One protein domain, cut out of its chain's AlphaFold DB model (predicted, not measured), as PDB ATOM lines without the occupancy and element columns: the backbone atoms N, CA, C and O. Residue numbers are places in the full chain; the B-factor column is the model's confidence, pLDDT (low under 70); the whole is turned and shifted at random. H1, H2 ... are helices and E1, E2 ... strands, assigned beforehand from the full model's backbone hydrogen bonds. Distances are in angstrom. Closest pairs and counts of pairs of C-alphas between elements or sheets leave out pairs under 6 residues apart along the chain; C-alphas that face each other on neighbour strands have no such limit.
ATOM      1  N   TRP A  17     -44.578  69.112  13.959       92.69
ATOM      2  CA  TRP A  17     -44.296  69.922  15.137       92.69
ATOM      3  C   TRP A  17     -43.546  69.129  16.208       92.69
ATOM      4  O   TRP A  17     -43.618  67.901  16.260       92.69
ATOM      5  N   THR A  18     -42.830  69.840  17.074       94.88
ATOM      6  CA  THR A  18     -42.167  69.288  18.266       94.88
ATOM      7  C   THR A  18     -41.961  70.399  19.301       94.88
ATOM      8  O   THR A  18     -42.156  71.586  19.010       94.88
ATOM      9  N   THR A  19     -41.579  70.033  20.524       94.81
ATOM     10  CA  THR A  19     -41.148  71.017  21.523       94.81
ATOM     11  C   THR A  19     -39.817  71.638  21.105       94.81
ATOM     12  O   THR A  19     -38.991  70.999  20.451       94.81
ATOM     13  N   ARG A  20     -39.578  72.898  21.478       93.88
ATOM     14  CA  ARG A  20     -38.300  73.555  21.164       93.88
ATOM     15  C   ARG A  20     -37.103  72.756  21.682       93.88
ATOM     16  O   ARG A  20     -36.127  72.612  20.954       93.88
ATOM     17  N   ASP A  21     -37.190  72.252  22.905       94.19
ATOM     18  CA  ASP A  21     -36.071  71.586  23.572       94.19
ATOM     19  C   ASP A  21     -35.757  70.237  22.906       94.19
ATOM     20  O   ASP A  21     -34.595  69.912  22.672       94.19
ATOM     21  N   GLU A  22     -36.787  69.504  22.474       95.31
ATOM     22  CA  GLU A  22     -36.612  68.287  21.679       95.31
ATOM     23  C   GLU A  22     -35.980  68.580  20.308       95.31
ATOM     24  O   GLU A  22     -35.075  67.857  19.885       95.31
ATOM     25  N   LEU A  23     -36.389  69.658  19.620       94.94
ATOM     26  CA  LEU A  23     -35.743  70.054  18.363       94.94
ATOM     27  C   LEU A  23     -34.272  70.427  18.574       94.94
ATOM     28  O   LEU A  23     -33.429  70.056  17.755       94.94
ATOM     29  N   VAL A  24     -33.964  71.145  19.660       96.56
ATOM     30  CA  VAL A  24     -32.590  71.517  20.016       96.56
ATOM     31  C   VAL A  24     -31.741  70.267  20.212       96.56
ATOM     32  O   VAL A  24     -30.718  70.157  19.543       96.56
ATOM     33  N   SER A  25     -32.190  69.312  21.034       97.00
ATOM     34  CA  SER A  25     -31.475  68.048  21.264       97.00
ATOM     35  C   SER A  25     -31.230  67.307  19.951       97.00
ATOM     36  O   SER A  25     -30.091  67.004  19.618       97.00
ATOM     37  N   ARG A  26     -32.272  67.113  19.129       95.88
ATOM     38  CA  ARG A  26     -32.157  66.380  17.856       95.88
ATOM     39  C   ARG A  26     -31.146  67.011  16.891       95.88
ATOM     40  O   ARG A  26     -30.388  66.292  16.244       95.88
ATOM     41  N   ILE A  27     -31.136  68.342  16.762       96.19
ATOM     42  CA  ILE A  27     -30.190  69.045  15.876       96.19
ATOM     43  C   ILE A  27     -28.781  69.066  16.485       96.19
ATOM     44  O   ILE A  27     -27.806  68.915  15.747       96.19
ATOM     45  N   SER A  28     -28.672  69.253  17.802       97.56
ATOM     46  CA  SER A  28     -27.414  69.219  18.558       97.56
ATOM     47  C   SER A  28     -26.704  67.883  18.348       97.56
ATOM     48  O   SER A  28     -25.583  67.863  17.833       97.56
ATOM     49  N   ASP A  29     -27.418  66.779  18.582       97.00
ATOM     50  CA  ASP A  29     -26.927  65.412  18.400       97.00
ATOM     51  C   ASP A  29     -26.592  65.116  16.931       97.00
ATOM     52  O   ASP A  29     -25.542  64.553  16.620       97.00
ATOM     53  N   GLY A  30     -27.460  65.531  16.002       96.94
ATOM     54  CA  GLY A  30     -27.295  65.255  14.574       96.94
ATOM     55  C   GLY A  30     -26.162  66.034  13.895       96.94
ATOM     56  O   GLY A  30     -25.580  65.542  12.929       96.94
ATOM     57  N   LEU A  31     -25.847  67.246  14.368       96.31
ATOM     58  CA  LEU A  31     -24.829  68.123  13.769       96.31
ATOM     59  C   LEU A  31     -23.572  68.298  14.632       96.31
ATOM     60  O   LEU A  31     -22.623  68.952  14.188       96.31
ATOM     61  N   GLY A  32     -23.560  67.777  15.862       96.75
ATOM     62  CA  GLY A  32     -22.501  68.021  16.844       96.75
ATOM     63  C   GLY A  32     -22.370  69.501  17.222       96.75
ATOM     64  O   GLY A  32     -21.263  70.006  17.425       96.75
ATOM     65  N   TRP A  33     -23.475  70.250  17.221       97.75
ATOM     66  CA  TRP A  33     -23.480  71.678  17.556       97.75
ATOM     67  C   TRP A  33     -23.825  71.879  19.023       97.75
ATOM     68  O   TRP A  33     -24.695  71.210  19.539       97.75
ATOM     69  N   ARG A  34     -23.225  72.878  19.680       98.00
ATOM     70  CA  ARG A  34     -23.666  73.286  21.023       98.00
ATOM     71  C   ARG A  34     -25.125  73.747  20.988       98.00
ATOM     72  O   ARG A  34     -25.472  74.544  20.112       98.00
ATOM     73  N   ASP A  35     -25.909  73.379  21.995       97.50
ATOM     74  CA  ASP A  35     -27.324  73.756  22.133       97.50
ATOM     75  C   ASP A  35     -27.563  75.261  21.964       97.50
ATOM     76  O   ASP A  35     -28.487  75.670  21.267       97.50
ATOM     77  N   SER A  36     -26.678  76.104  22.508       97.12
ATOM     78  CA  SER A  36     -26.780  77.562  22.366       97.12
ATOM     79  C   SER A  36     -26.726  78.020  20.901       97.12
ATOM     80  O   SER A  36     -27.462  78.913  20.498       97.12
ATOM     81  N   ARG A  37     -25.888  77.379  20.075       96.75
ATOM     82  CA  ARG A  37     -25.773  77.674  18.639       96.75
ATOM     83  C   ARG A  37     -27.002  77.183  17.877       96.75
ATOM     84  O   ARG A  37     -27.441  77.840  16.935       96.75
ATOM     85  N   VAL A  38     -27.529  76.022  18.258       97.50
ATOM     86  CA  VAL A  38     -28.765  75.480  17.682       97.50
ATOM     87  C   VAL A  38     -29.940  76.407  17.990       97.50
ATOM     88  O   VAL A  38     -30.707  76.729  17.087       97.50
ATOM     89  N   LEU A  39     -30.029  76.909  19.222       96.12
ATOM     90  CA  LEU A  39     -31.054  77.860  19.635       96.12
ATOM     91  C   LEU A  39     -30.983  79.164  18.827       96.12
ATOM     92  O   LEU A  39     -31.993  79.575  18.263       96.12
ATOM     93  N   GLU A  40     -29.794  79.759  18.676       94.81
ATOM     94  CA  GLU A  40     -29.597  80.944  17.823       94.81
ATOM     95  C   GLU A  40     -30.037  80.696  16.369       94.81
ATOM     96  O   GLU A  40     -30.642  81.563  15.730       94.81
ATOM     97  N   ALA A  41     -29.746  79.509  15.826       94.56
ATOM     98  CA  ALA A  41     -30.150  79.137  14.473       94.56
ATOM     99  C   ALA A  41     -31.673  78.980  14.358       94.56
ATOM    100  O   ALA A  41     -32.269  79.507  13.416       94.56
ATOM    101  N   ILE A  42     -32.309  78.312  15.322       95.56
ATOM    102  CA  ILE A  42     -33.767  78.197  15.398       95.56
ATOM    103  C   ILE A  42     -34.388  79.596  15.441       95.56
ATOM    104  O   ILE A  42     -35.199  79.922  14.581       95.56
ATOM    105  N   GLU A  43     -33.946  80.475  16.342       92.94
ATOM    106  CA  GLU A  43     -34.460  81.848  16.454       92.94
ATOM    107  C   GLU A  43     -34.279  82.670  15.167       92.94
ATOM    108  O   GLU A  43     -35.149  83.463  14.776       92.94
ATOM    109  N   LEU A  44     -33.166  82.471  14.458       92.44
ATOM    110  CA  LEU A  44     -32.925  83.108  13.168       92.44
ATOM    111  C   LEU A  44     -33.961  82.682  12.115       92.44
ATOM    112  O   LEU A  44     -34.399  83.528  11.328       92.44
ATOM    113  N   PHE A  45     -34.358  81.407  12.116       95.62
ATOM    114  CA  PHE A  45     -35.300  80.807  11.166       95.62
ATOM    115  C   PHE A  45     -36.742  80.729  11.670       95.62
ATOM    116  O   PHE A  45     -37.619  80.274  10.936       95.62
ATOM    117  N   SER A  46     -37.011  81.219  12.876       95.69
ATOM    118  CA  SER A  46     -38.337  81.181  13.471       95.69
ATOM    119  C   SER A  46     -39.134  82.463  13.285       95.69
ATOM    120  O   SER A  46     -38.615  83.572  13.424       95.69
ATOM    121  N   LEU A  47     -40.426  82.315  13.019       93.94
ATOM    122  CA  LEU A  47     -41.431  83.364  13.031       93.94
ATOM    123  C   LEU A  47     -42.309  83.180  14.272       93.94
ATOM    124  O   LEU A  47     -43.015  82.181  14.393       93.94
ATOM    125  N   GLY A  48     -42.242  84.132  15.198       90.88
ATOM    126  CA  GLY A  48     -43.074  84.150  16.401       90.88
ATOM    127  C   GLY A  48     -44.272  85.098  16.292       90.88
ATOM    128  O   GLY A  48     -44.310  85.949  15.390       90.88
ATOM    129  N   PRO A  49     -45.241  84.983  17.220       88.19
ATOM    130  CA  PRO A  49     -46.354  85.917  17.319       88.19
ATOM    131  C   PRO A  49     -45.845  87.330  17.622       88.19
ATOM    132  O   PRO A  49     -44.887  87.522  18.370       88.19
ATOM    133  N   ARG A  50     -46.502  88.331  17.033       90.00
ATOM    134  CA  ARG A  50     -46.243  89.756  17.270       90.00
ATOM    135  C   ARG A  50     -47.578  90.454  17.490       90.00
ATOM    136  O   ARG A  50     -48.535  90.142  16.786       90.00
ATOM    137  N   SER A  51     -47.626  91.388  18.438       90.50
ATOM    138  CA  SER A  51     -48.825  92.186  18.736       90.50
ATOM    139  C   SER A  51     -49.276  93.013  17.532       90.50
ATOM    140  O   SER A  51     -50.469  93.133  17.276       90.50
ATOM    141  N   ASN A  52     -48.318  93.530  16.759       92.38
ATOM    142  CA  ASN A  52     -48.566  94.236  15.513       92.38
ATOM    143  C   ASN A  52     -47.716  93.639  14.386       92.38
ATOM    144  O   ASN A  52     -46.485  93.616  14.429       92.38
ATOM    145  N   PHE A  53     -48.383  93.148  13.343       88.38
ATOM    146  CA  PHE A  53     -47.718  92.544  12.193       88.38
ATOM    147  C   PHE A  53     -46.843  93.543  11.416       88.38
ATOM    148  O   PHE A  53     -45.775  93.159  10.921       88.38
ATOM    149  N   LEU A  54     -47.281  94.802  11.315       92.75
ATOM    150  CA  LEU A  54     -46.606  95.871  10.569       92.75
ATOM    151  C   LEU A  54     -45.558  96.617  11.399       92.75
ATOM    152  O   LEU A  54     -44.861  97.477  10.862       92.75
ATOM    153  N   GLU A  55     -45.399  96.250  12.668       93.94
ATOM    154  CA  GLU A  55     -44.346  96.767  13.529       93.94
ATOM    155  C   GLU A  55     -43.177  95.766  13.581       93.94
ATOM    156  O   GLU A  55     -43.336  94.612  14.012       93.94
ATOM    157  N   PRO A  56     -41.996  96.138  13.055       92.81
ATOM    158  CA  PRO A  56     -40.822  95.289  13.138       92.81
ATOM    159  C   PRO A  56     -40.239  95.307  14.566       92.81
ATOM    160  O   PRO A  56     -40.243  96.353  15.213       92.81
ATOM    161  N   PRO A  57     -39.669  94.192  15.059       90.75
ATOM    162  CA  PRO A  57     -38.903  94.184  16.301       90.75
ATOM    163  C   PRO A  57     -37.692  95.136  16.248       90.75
ATOM    164  O   PRO A  57     -37.197  95.431  15.149       90.75
ATOM    165  N   PRO A  58     -37.148  95.550  17.410       89.94
ATOM    166  CA  PRO A  58     -35.958  96.393  17.481       89.94
ATOM    167  C   PRO A  58     -34.798  95.878  16.617       89.94
ATOM    168  O   PRO A  58     -34.518  94.680  16.552       89.94
ATOM    169  N   GLY A  59     -34.118  96.800  15.933       87.38
ATOM    170  CA  GLY A  59     -32.998  96.480  15.040       87.38
ATOM    171  C   GLY A  59     -33.397  95.975  13.647       87.38
ATOM    172  O   GLY A  59     -32.523  95.569  12.876       87.38
ATOM    173  N   MET A  60     -34.685  95.994  13.294       89.88
ATOM    174  CA  MET A  60     -35.179  95.692  11.946       89.88
ATOM    175  C   MET A  60     -35.839  96.916  11.304       89.88
ATOM    176  O   MET A  60     -36.274  97.838  11.987       89.88
ATOM    177  N   SER A  61     -35.909  96.935   9.971       91.38
ATOM    178  CA  SER A  61     -36.532  98.040   9.236       91.38
ATOM    179  C   SER A  61     -38.024  97.781   8.994       91.38
ATOM    180  O   SER A  61     -38.422  96.621   8.869       91.38
ATOM    181  N   PRO A  62     -38.862  98.819   8.808       91.56
ATOM    182  CA  PRO A  62     -40.263  98.624   8.413       91.56
ATOM    183  C   PRO A  62     -40.415  97.819   7.110       91.56
ATOM    184  O   PRO A  62     -41.311  96.991   6.949       91.56
ATOM    185  N   GLY A  63     -39.448  97.960   6.198       90.62
ATOM    186  CA  GLY A  63     -39.392  97.175   4.969       90.62
ATOM    187  C   GLY A  63     -39.207  95.668   5.171       90.62
ATOM    188  O   GLY A  63     -39.351  94.926   4.205       90.62
ATOM    189  N   ASP A  64     -38.892  95.198   6.381       92.50
ATOM    190  CA  ASP A  64     -38.793  93.772   6.698       92.50
ATOM    191  C   ASP A  64     -40.137  93.127   7.047       92.50
ATOM    192  O   ASP A  64     -40.191  91.902   7.148       92.50
ATOM    193  N   VAL A  65     -41.219  93.908   7.168       93.38
ATOM    194  CA  VAL A  65     -42.564  93.411   7.510       93.38
ATOM    195  C   VAL A  65     -43.635  93.743   6.472       93.38
ATOM    196  O   VAL A  65     -44.591  92.982   6.350       93.38
ATOM    197  N   TYR A  66     -43.455  94.780   5.650       92.06
ATOM    198  CA  TYR A  66     -44.446  95.211   4.652       92.06
ATOM    199  C   TYR A  66     -44.818  94.138   3.608       92.06
ATOM    200  O   TYR A  66     -43.972  93.765   2.796       92.06
ATOM    201  N   PRO A  67     -46.073  93.649   3.563       88.19
ATOM    202  CA  PRO A  67     -46.446  92.491   2.746       88.19
ATOM    203  C   PRO A  67     -46.205  92.665   1.240       88.19
ATOM    204  O   PRO A  67     -45.916  91.681   0.568       88.19
ATOM    205  N   TRP A  68     -46.219  93.902   0.740       87.31
ATOM    206  CA  TRP A  68     -45.935  94.274  -0.653       87.31
ATOM    207  C   TRP A  68     -44.439  94.419  -0.993       87.31
ATOM    208  O   TRP A  68     -44.090  94.817  -2.108       87.31
ATOM    209  N   ARG A  69     -43.526  94.125  -0.057       87.38
ATOM    210  CA  ARG A  69     -42.079  94.081  -0.317       87.38
ATOM    211  C   ARG A  69     -41.576  92.646  -0.399       87.38
ATOM    212  O   ARG A  69     -41.925  91.791   0.422       87.38
ATOM    213  N   PHE A  70     -40.692  92.404  -1.361       85.44
ATOM    214  CA  PHE A  70     -39.940  91.160  -1.455       85.44
ATOM    215  C   PHE A  70     -38.730  91.161  -0.498       85.44
ATOM    216  O   PHE A  70     -38.351  92.192   0.061       85.44
ATOM    217  N   ASN A  71     -38.123  89.985  -0.282       89.50
ATOM    218  CA  ASN A  71     -36.904  89.794   0.525       89.50
ATOM    219  C   ASN A  71     -36.983  90.418   1.935       89.50
ATOM    220  O   ASN A  71     -36.038  91.011   2.467       89.50
ATOM    221  N   ARG A  72     -38.154  90.277   2.549       92.12
ATOM    222  CA  ARG A  72     -38.416  90.642   3.937       92.12
ATOM    223  C   ARG A  72     -37.702  89.702   4.892       92.12
ATOM    224  O   ARG A  72     -37.891  88.493   4.800       92.12
ATOM    225  N   ALA A  73     -36.949  90.231   5.855       92.56
ATOM    226  CA  ALA A  73     -36.294  89.394   6.862       92.56
ATOM    227  C   ALA A  73     -37.281  88.651   7.789       92.56
ATOM    228  O   ALA A  73     -36.877  87.685   8.438       92.56
ATOM    229  N   LEU A  74     -38.545  89.093   7.861       93.06
ATOM    230  CA  LEU A  74     -39.616  88.470   8.646       93.06
ATOM    231  C   LEU A  74     -40.692  87.789   7.784       93.06
ATOM    232  O   LEU A  74     -41.791  87.534   8.268       93.06
ATOM    233  N   SER A  75     -40.417  87.489   6.509       93.62
ATOM    234  CA  SER A  75     -41.335  86.649   5.731       93.62
ATOM    235  C   SER A  75     -41.252  85.191   6.169       93.62
ATOM    236  O   SER A  75     -40.187  84.703   6.546       93.62
ATOM    237  N   TYR A  76     -42.358  84.464   6.013       93.06
ATOM    238  CA  TYR A  76     -42.381  83.018   6.232       93.06
ATOM    239  C   TYR A  76     -41.380  82.275   5.326       93.06
ATOM    240  O   TYR A  76     -40.779  81.289   5.732       93.06
ATOM    241  N   LEU A  77     -41.096  82.807   4.131       93.94
ATOM    242  CA  LEU A  77     -40.073  82.282   3.218       93.94
ATOM    243  C   LEU A  77     -38.630  82.429   3.752       93.94
ATOM    244  O   LEU A  77     -37.729  81.714   3.327       93.94
ATOM    245  N   ARG A  78     -38.385  83.376   4.664       94.25
ATOM    246  CA  ARG A  78     -37.091  83.563   5.345       94.25
ATOM    247  C   ARG A  78     -37.053  82.920   6.729       94.25
ATOM    248  O   ARG A  78     -35.962  82.760   7.270       94.25
ATOM    249  N   ARG A  79     -38.220  82.600   7.288       95.44
ATOM    250  CA  ARG A  79     -38.419  82.060   8.633       95.44
ATOM    251  C   ARG A  79     -39.403  80.889   8.586       95.44
ATOM    252  O   ARG A  79     -40.569  81.075   8.928       95.44
ATOM    253  N   PRO A  80     -38.965  79.723   8.083       96.50
ATOM    254  CA  PRO A  80     -39.852  78.592   7.826       96.50
ATOM    255  C   PRO A  80     -40.311  77.856   9.089       96.50
ATOM    256  O   PRO A  80     -41.191  77.006   8.991       96.50
ATOM    257  N   LEU A  81     -39.736  78.165  10.255       96.81
ATOM    258  CA  LEU A  81     -40.154  77.598  11.532       96.81
ATOM    259  C   LEU A  81     -41.194  78.524  12.168       96.81
ATOM    260  O   LEU A  81     -40.940  79.714  12.330       96.81
ATOM    261  N   ILE A  82     -42.357  78.020  12.564       95.69
ATOM    262  CA  ILE A  82     -43.359  78.805  13.293       95.69
ATOM    263  C   ILE A  82     -43.232  78.507  14.781       95.69
ATOM    264  O   ILE A  82     -43.360  77.358  15.193       95.69
ATOM    265  N   LEU A  83     -43.006  79.548  15.580       94.50
ATOM    266  CA  LEU A  83     -43.042  79.457  17.037       94.50
ATOM    267  C   LEU A  83     -44.462  79.715  17.529       94.50
ATOM    268  O   LEU A  83     -45.048  80.757  17.220       94.50
ATOM    269  N   ARG A  84     -44.985  78.809  18.355       92.19
ATOM    270  CA  ARG A  84     -46.241  79.018  19.085       92.19
ATOM    271  C   ARG A  84     -46.097  78.643  20.554       92.19
ATOM    272  O   ARG A  84     -45.178  77.929  20.950       92.19
ATOM    273  N   ARG A  85     -47.050  79.107  21.360       91.00
ATOM    274  CA  ARG A  85     -47.210  78.650  22.740       91.00
ATOM    275  C   ARG A  85     -48.040  77.365  22.733       91.00
ATOM    276  O   ARG A  85     -49.207  77.405  22.350       91.00
ATOM    277  N   GLY A  86     -47.420  76.252  23.109       86.62
ATOM    278  CA  GLY A  86     -48.081  74.979  23.379       86.62
ATOM    279  C   GLY A  86     -48.570  74.883  24.823       86.62
ATOM    280  O   GLY A  86     -48.378  75.803  25.623       86.62
ATOM    281  N   GLN A  87     -49.184  73.751  25.169       84.81
ATOM    282  CA  GLN A  87     -49.693  73.502  26.527       84.81
ATOM    283  C   GLN A  87     -48.557  73.304  27.540       84.81
ATOM    284  O   GLN A  87     -48.639  73.791  28.664       84.81
ATOM    285  N   SER A  88     -47.477  72.644  27.120       85.38
ATOM    286  CA  SER A  88     -46.332  72.295  27.974       85.38
ATOM    287  C   SER A  88     -45.109  73.193  27.765       85.38
ATOM    288  O   SER A  88     -44.067  72.949  28.363       85.38
ATOM    289  N   GLY A  89     -45.202  74.220  26.912       89.44
ATOM    290  CA  GLY A  89     -44.073  75.094  26.589       89.44
ATOM    291  C   GLY A  89     -44.061  75.584  25.137       89.44
ATOM    292  O   GLY A  89     -45.074  75.486  24.442       89.44
ATOM    293  N   PRO A  90     -42.944  76.166  24.668       92.56
ATOM    294  CA  PRO A  90     -42.801  76.613  23.286       92.56
ATOM    295  C   PRO A  90     -42.731  75.426  22.317       92.56
ATOM    296  O   PRO A  90     -41.914  74.516  22.470       92.56
ATOM    297  N   GLU A  91     -43.556  75.480  21.276       94.75
ATOM    298  CA  GLU A  91     -43.594  74.495  20.195       94.75
ATOM    299  C   GLU A  91     -43.120  75.126  18.886       94.75
ATOM    300  O   GLU A  91     -43.358  76.313  18.623       94.75
ATOM    301  N   ILE A  92     -42.469  74.310  18.059       95.75
ATOM    302  CA  ILE A  92     -41.991  74.685  16.732       95.75
ATOM    303  C   ILE A  92     -42.729  73.852  15.700       95.75
ATOM    304  O   ILE A  92     -42.799  72.632  15.830       95.75
ATOM    305  N   LEU A  93     -43.250  74.520  14.672       95.50
ATOM    306  CA  LEU A  93     -43.952  73.902  13.556       95.50
ATOM    307  C   LEU A  93     -43.230  74.190  12.250       95.50
ATOM    308  O   LEU A  93     -42.708  75.289  12.054       95.50
ATOM    309  N   TRP A  94     -43.265  73.237  11.330       95.19
ATOM    310  CA  TRP A  94     -42.792  73.422   9.964       95.19
ATOM    311  C   TRP A  94     -43.582  72.549   8.992       95.19
ATOM    312  O   TRP A  94     -44.344  71.660   9.367       95.19
ATOM    313  N   GLY A  95     -43.402  72.821   7.704       95.25
ATOM    314  CA  GLY A  95     -43.826  71.915   6.645       95.25
ATOM    315  C   GLY A  95     -42.656  71.629   5.719       95.25
ATOM    316  O   GLY A  95     -41.990  72.567   5.284       95.25
ATOM    317  N   ASP A  96     -42.445  70.363   5.375       91.12
ATOM    318  CA  ASP A  96     -41.258  69.912   4.630       91.12
ATOM    319  C   ASP A  96     -41.102  70.617   3.283       91.12
ATOM    320  O   ASP A  96     -40.038  71.135   2.952       91.12
ATOM    321  N   ARG A  97     -42.206  70.739   2.535       93.25
ATOM    322  CA  ARG A  97     -42.213  71.465   1.256       93.25
ATOM    323  C   ARG A  97     -41.802  72.924   1.423       93.25
ATOM    324  O   ARG A  97     -41.123  73.469   0.566       93.25
ATOM    325  N   HIS A  98     -42.219  73.562   2.515       94.06
ATOM    326  CA  HIS A  98     -41.896  74.966   2.760       94.06
ATOM    327  C   HIS A  98     -40.463  75.152   3.260       94.06
ATOM    328  O   HIS A  98     -39.823  76.139   2.901       94.06
ATOM    329  N   LEU A  99     -39.937  74.203   4.044       94.69
ATOM    330  CA  LEU A  99     -38.523  74.182   4.419       94.69
ATOM    331  C   LEU A  99     -37.629  74.151   3.183       94.69
ATOM    332  O   LEU A  99     -36.673  74.923   3.110       94.69
ATOM    333  N   GLU A 100     -37.976  73.326   2.196       95.19
ATOM    334  CA  GLU A 100     -37.219  73.241   0.950       95.19
ATOM    335  C   GLU A 100     -37.260  74.561   0.166       95.19
ATOM    336  O   GLU A 100     -36.212  75.117  -0.166       95.19
ATOM    337  N   THR A 101     -38.441  75.164  -0.002       96.25
ATOM    338  CA  THR A 101     -38.569  76.488  -0.636       96.25
ATOM    339  C   THR A 101     -37.773  77.568   0.112       96.25
ATOM    340  O   THR A 101     -37.143  78.437  -0.497       96.25
ATOM    341  N   ALA A 102     -37.773  77.541   1.447       96.50
ATOM    342  CA  ALA A 102     -37.015  78.485   2.261       96.50
ATOM    343  C   ALA A 102     -35.496  78.281   2.128       96.50
ATOM    344  O   ALA A 102     -34.755  79.270   2.066       96.50
ATOM    345  N   ARG A 103     -35.035  77.026   2.030       95.94
ATOM    346  CA  ARG A 103     -33.635  76.658   1.768       95.94
ATOM    347  C   ARG A 103     -33.174  77.204   0.420       95.94
ATOM    348  O   ARG A 103     -32.163  77.907   0.364       95.94
ATOM    349  N   GLU A 104     -33.925  76.937  -0.645       96.56
ATOM    350  CA  GLU A 104     -33.629  77.432  -1.994       96.56
ATOM    351  C   GLU A 104     -33.594  78.960  -2.041       96.56
ATOM    352  O   GLU A 104     -32.642  79.552  -2.555       96.56
ATOM    353  N   ASN A 105     -34.585  79.618  -1.432       95.00
ATOM    354  CA  ASN A 105     -34.625  81.072  -1.355       95.00
ATOM    355  C   ASN A 105     -33.422  81.640  -0.583       95.00
ATOM    356  O   ASN A 105     -32.809  82.609  -1.031       95.00
ATOM    357  N   LEU A 106     -33.047  81.049   0.557       95.56
ATOM    358  CA  LEU A 106     -31.878  81.487   1.322       95.56
ATOM    359  C   LEU A 106     -30.592  81.362   0.500       95.56
ATOM    360  O   LEU A 106     -29.813  82.316   0.438       95.56
ATOM    361  N   LEU A 107     -30.380  80.213  -0.145       95.56
ATOM    362  CA  LEU A 107     -29.214  79.982  -0.997       95.56
ATOM    363  C   LEU A 107     -29.186  80.955  -2.173       95.56
ATOM    364  O   LEU A 107     -28.155  81.583  -2.409       95.56
ATOM    365  N   SER A 108     -30.317  81.157  -2.847       93.50
ATOM    366  CA  SER A 108     -30.448  82.130  -3.931       93.50
ATOM    367  C   SER A 108     -30.066  83.535  -3.467       93.50
ATOM    368  O   SER A 108     -29.215  84.177  -4.081       93.50
ATOM    369  N   LEU A 109     -30.585  84.003  -2.327       93.50
ATOM    370  CA  LEU A 109     -30.234  85.316  -1.773       93.50
ATOM    371  C   LEU A 109     -28.745  85.435  -1.428       93.50
ATOM    372  O   LEU A 109     -28.150  86.494  -1.635       93.50
ATOM    373  N   CYS A 110     -28.130  84.372  -0.908       93.81
ATOM    374  CA  CYS A 110     -26.698  84.346  -0.617       93.81
ATOM    375  C   CYS A 110     -25.853  84.405  -1.896       93.81
ATOM    376  O   CYS A 110     -24.925  85.210  -1.990       93.81
ATOM    377  N   LEU A 111     -26.169  83.560  -2.876       91.06
ATOM    378  CA  LEU A 111     -25.386  83.399  -4.098       91.06
ATOM    379  C   LEU A 111     -25.560  84.582  -5.055       91.06
ATOM    380  O   LEU A 111     -24.590  84.987  -5.690       91.06
ATOM    381  N   THR A 112     -26.744  85.194  -5.095       87.56
ATOM    382  CA  THR A 112     -27.037  86.406  -5.885       87.56
ATOM    383  C   THR A 112     -26.651  87.706  -5.173       87.56
ATOM    384  O   THR A 112     -26.914  88.790  -5.673       87.56
ATOM    385  N   GLY A 113     -26.064  87.634  -3.972       90.69
ATOM    386  CA  GLY A 113     -25.673  88.831  -3.222       90.69
ATOM    387  C   GLY A 113     -26.854  89.704  -2.762       90.69
ATOM    388  O   GLY A 113     -26.670  90.886  -2.474       90.69
ATOM    389  N   ARG A 114     -28.066  89.142  -2.677       89.44
ATOM    390  CA  ARG A 114     -29.310  89.851  -2.320       89.44
ATOM    391  C   ARG A 114     -29.699  89.685  -0.850       89.44
ATOM    392  O   ARG A 114     -30.635  90.328  -0.379       89.44
ATOM    393  N   LEU A 115     -29.007  88.840  -0.087       92.88
ATOM    394  CA  LEU A 115     -29.282  88.667   1.338       92.88
ATOM    395  C   LEU A 115     -29.029  89.971   2.117       92.88
ATOM    396  O   LEU A 115     -27.908  90.476   2.158       92.88
ATOM    397  N   LYS A 116     -30.046  90.458   2.842       89.88
ATOM    398  CA  LYS A 116     -29.885  91.510   3.863       89.88
ATOM    399  C   LYS A 116     -29.090  90.972   5.065       89.88
ATOM    400  O   LYS A 116     -29.666  90.468   6.030       89.88
ATOM    401  N   ALA A 117     -27.764  91.011   4.968       90.56
ATOM    402  CA  ALA A 117     -26.849  90.461   5.965       90.56
ATOM    403  C   ALA A 117     -26.732  91.340   7.224       90.56
ATOM    404  O   ALA A 117     -26.579  92.560   7.139       90.56
TER     405      ALA A 117
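This is residues 17 to 117 of the 282 residues of an uncharacterized protein of Acidobacteria bacterium (UniProt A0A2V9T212). A small three-stranded sheet has H1 standing up from it and H2 folding back from H1 to graze the sheet near the start of E2, while H3 runs away from the end of E3. A long looping stretch, residues 46 to 80, makes a large part of the model between H2 and E2. The printed part has 101 residues, in the order E1 H1 H2 E2 E3 H3; the sheet, E1 E3 E2, is antiparallel, and the class is mixed, helices and strands. The whole is compact, with a radius of gyration of the C-alphas of 14.3 A and spans of 36 by 34 by 26 A.

Find E1, residues 17 to 19, beginning at C-alpha 17 at (-44.296, 69.922, 15.137). E3 is residues 90 to 94, 13.7 A long, and E2 is residues 81 to 85, 13.3 A. H1, residues 20 to 31, runs 16.3 A, and H2, residues 35 to 45, runs 15.3 A. H3, residues 96 to 111, runs 22.6 A to C-alpha 111 at (-25.386, 83.399, -4.098).

Look first at the hairpin E2 and E3, where N 82 and O 93 are 2.8 A apart, within hydrogen-bond range. On the other side of E3, N 92 and O 18 of E1 are 2.9 A apart, also within range. E1, H1 H2 and E2 form a split strand-helix-strand unit, two strands running the same way with E3 between them, and its crossover is right-handed. H1 is on the sheet, over E1, at a height of 10.5 A. H1, with residues 24 to 28 alone, touches H2, the closest C-alphas being those of Ser 28 and Asp 35, 5.8 A apart; their lines are only just about perpendicular, at 71 degrees. H2 only grazes the sheet, with residues 42 to 45. H3 is not on the sheet and is apart from H1 and H2. In H1, H2 and H3 every O i to N i+4 pair is within hydrogen-bond range.

Look to Gln 87 and Thr 112 for the two C-alphas farthest apart, 41.6 A. The link from H2 to E2 is long, and in it residues 46 to 47 pair in parallel with residues 81 to 82 of E2. The printed part has no cut, and no printed residue is under 70 in pLDDT.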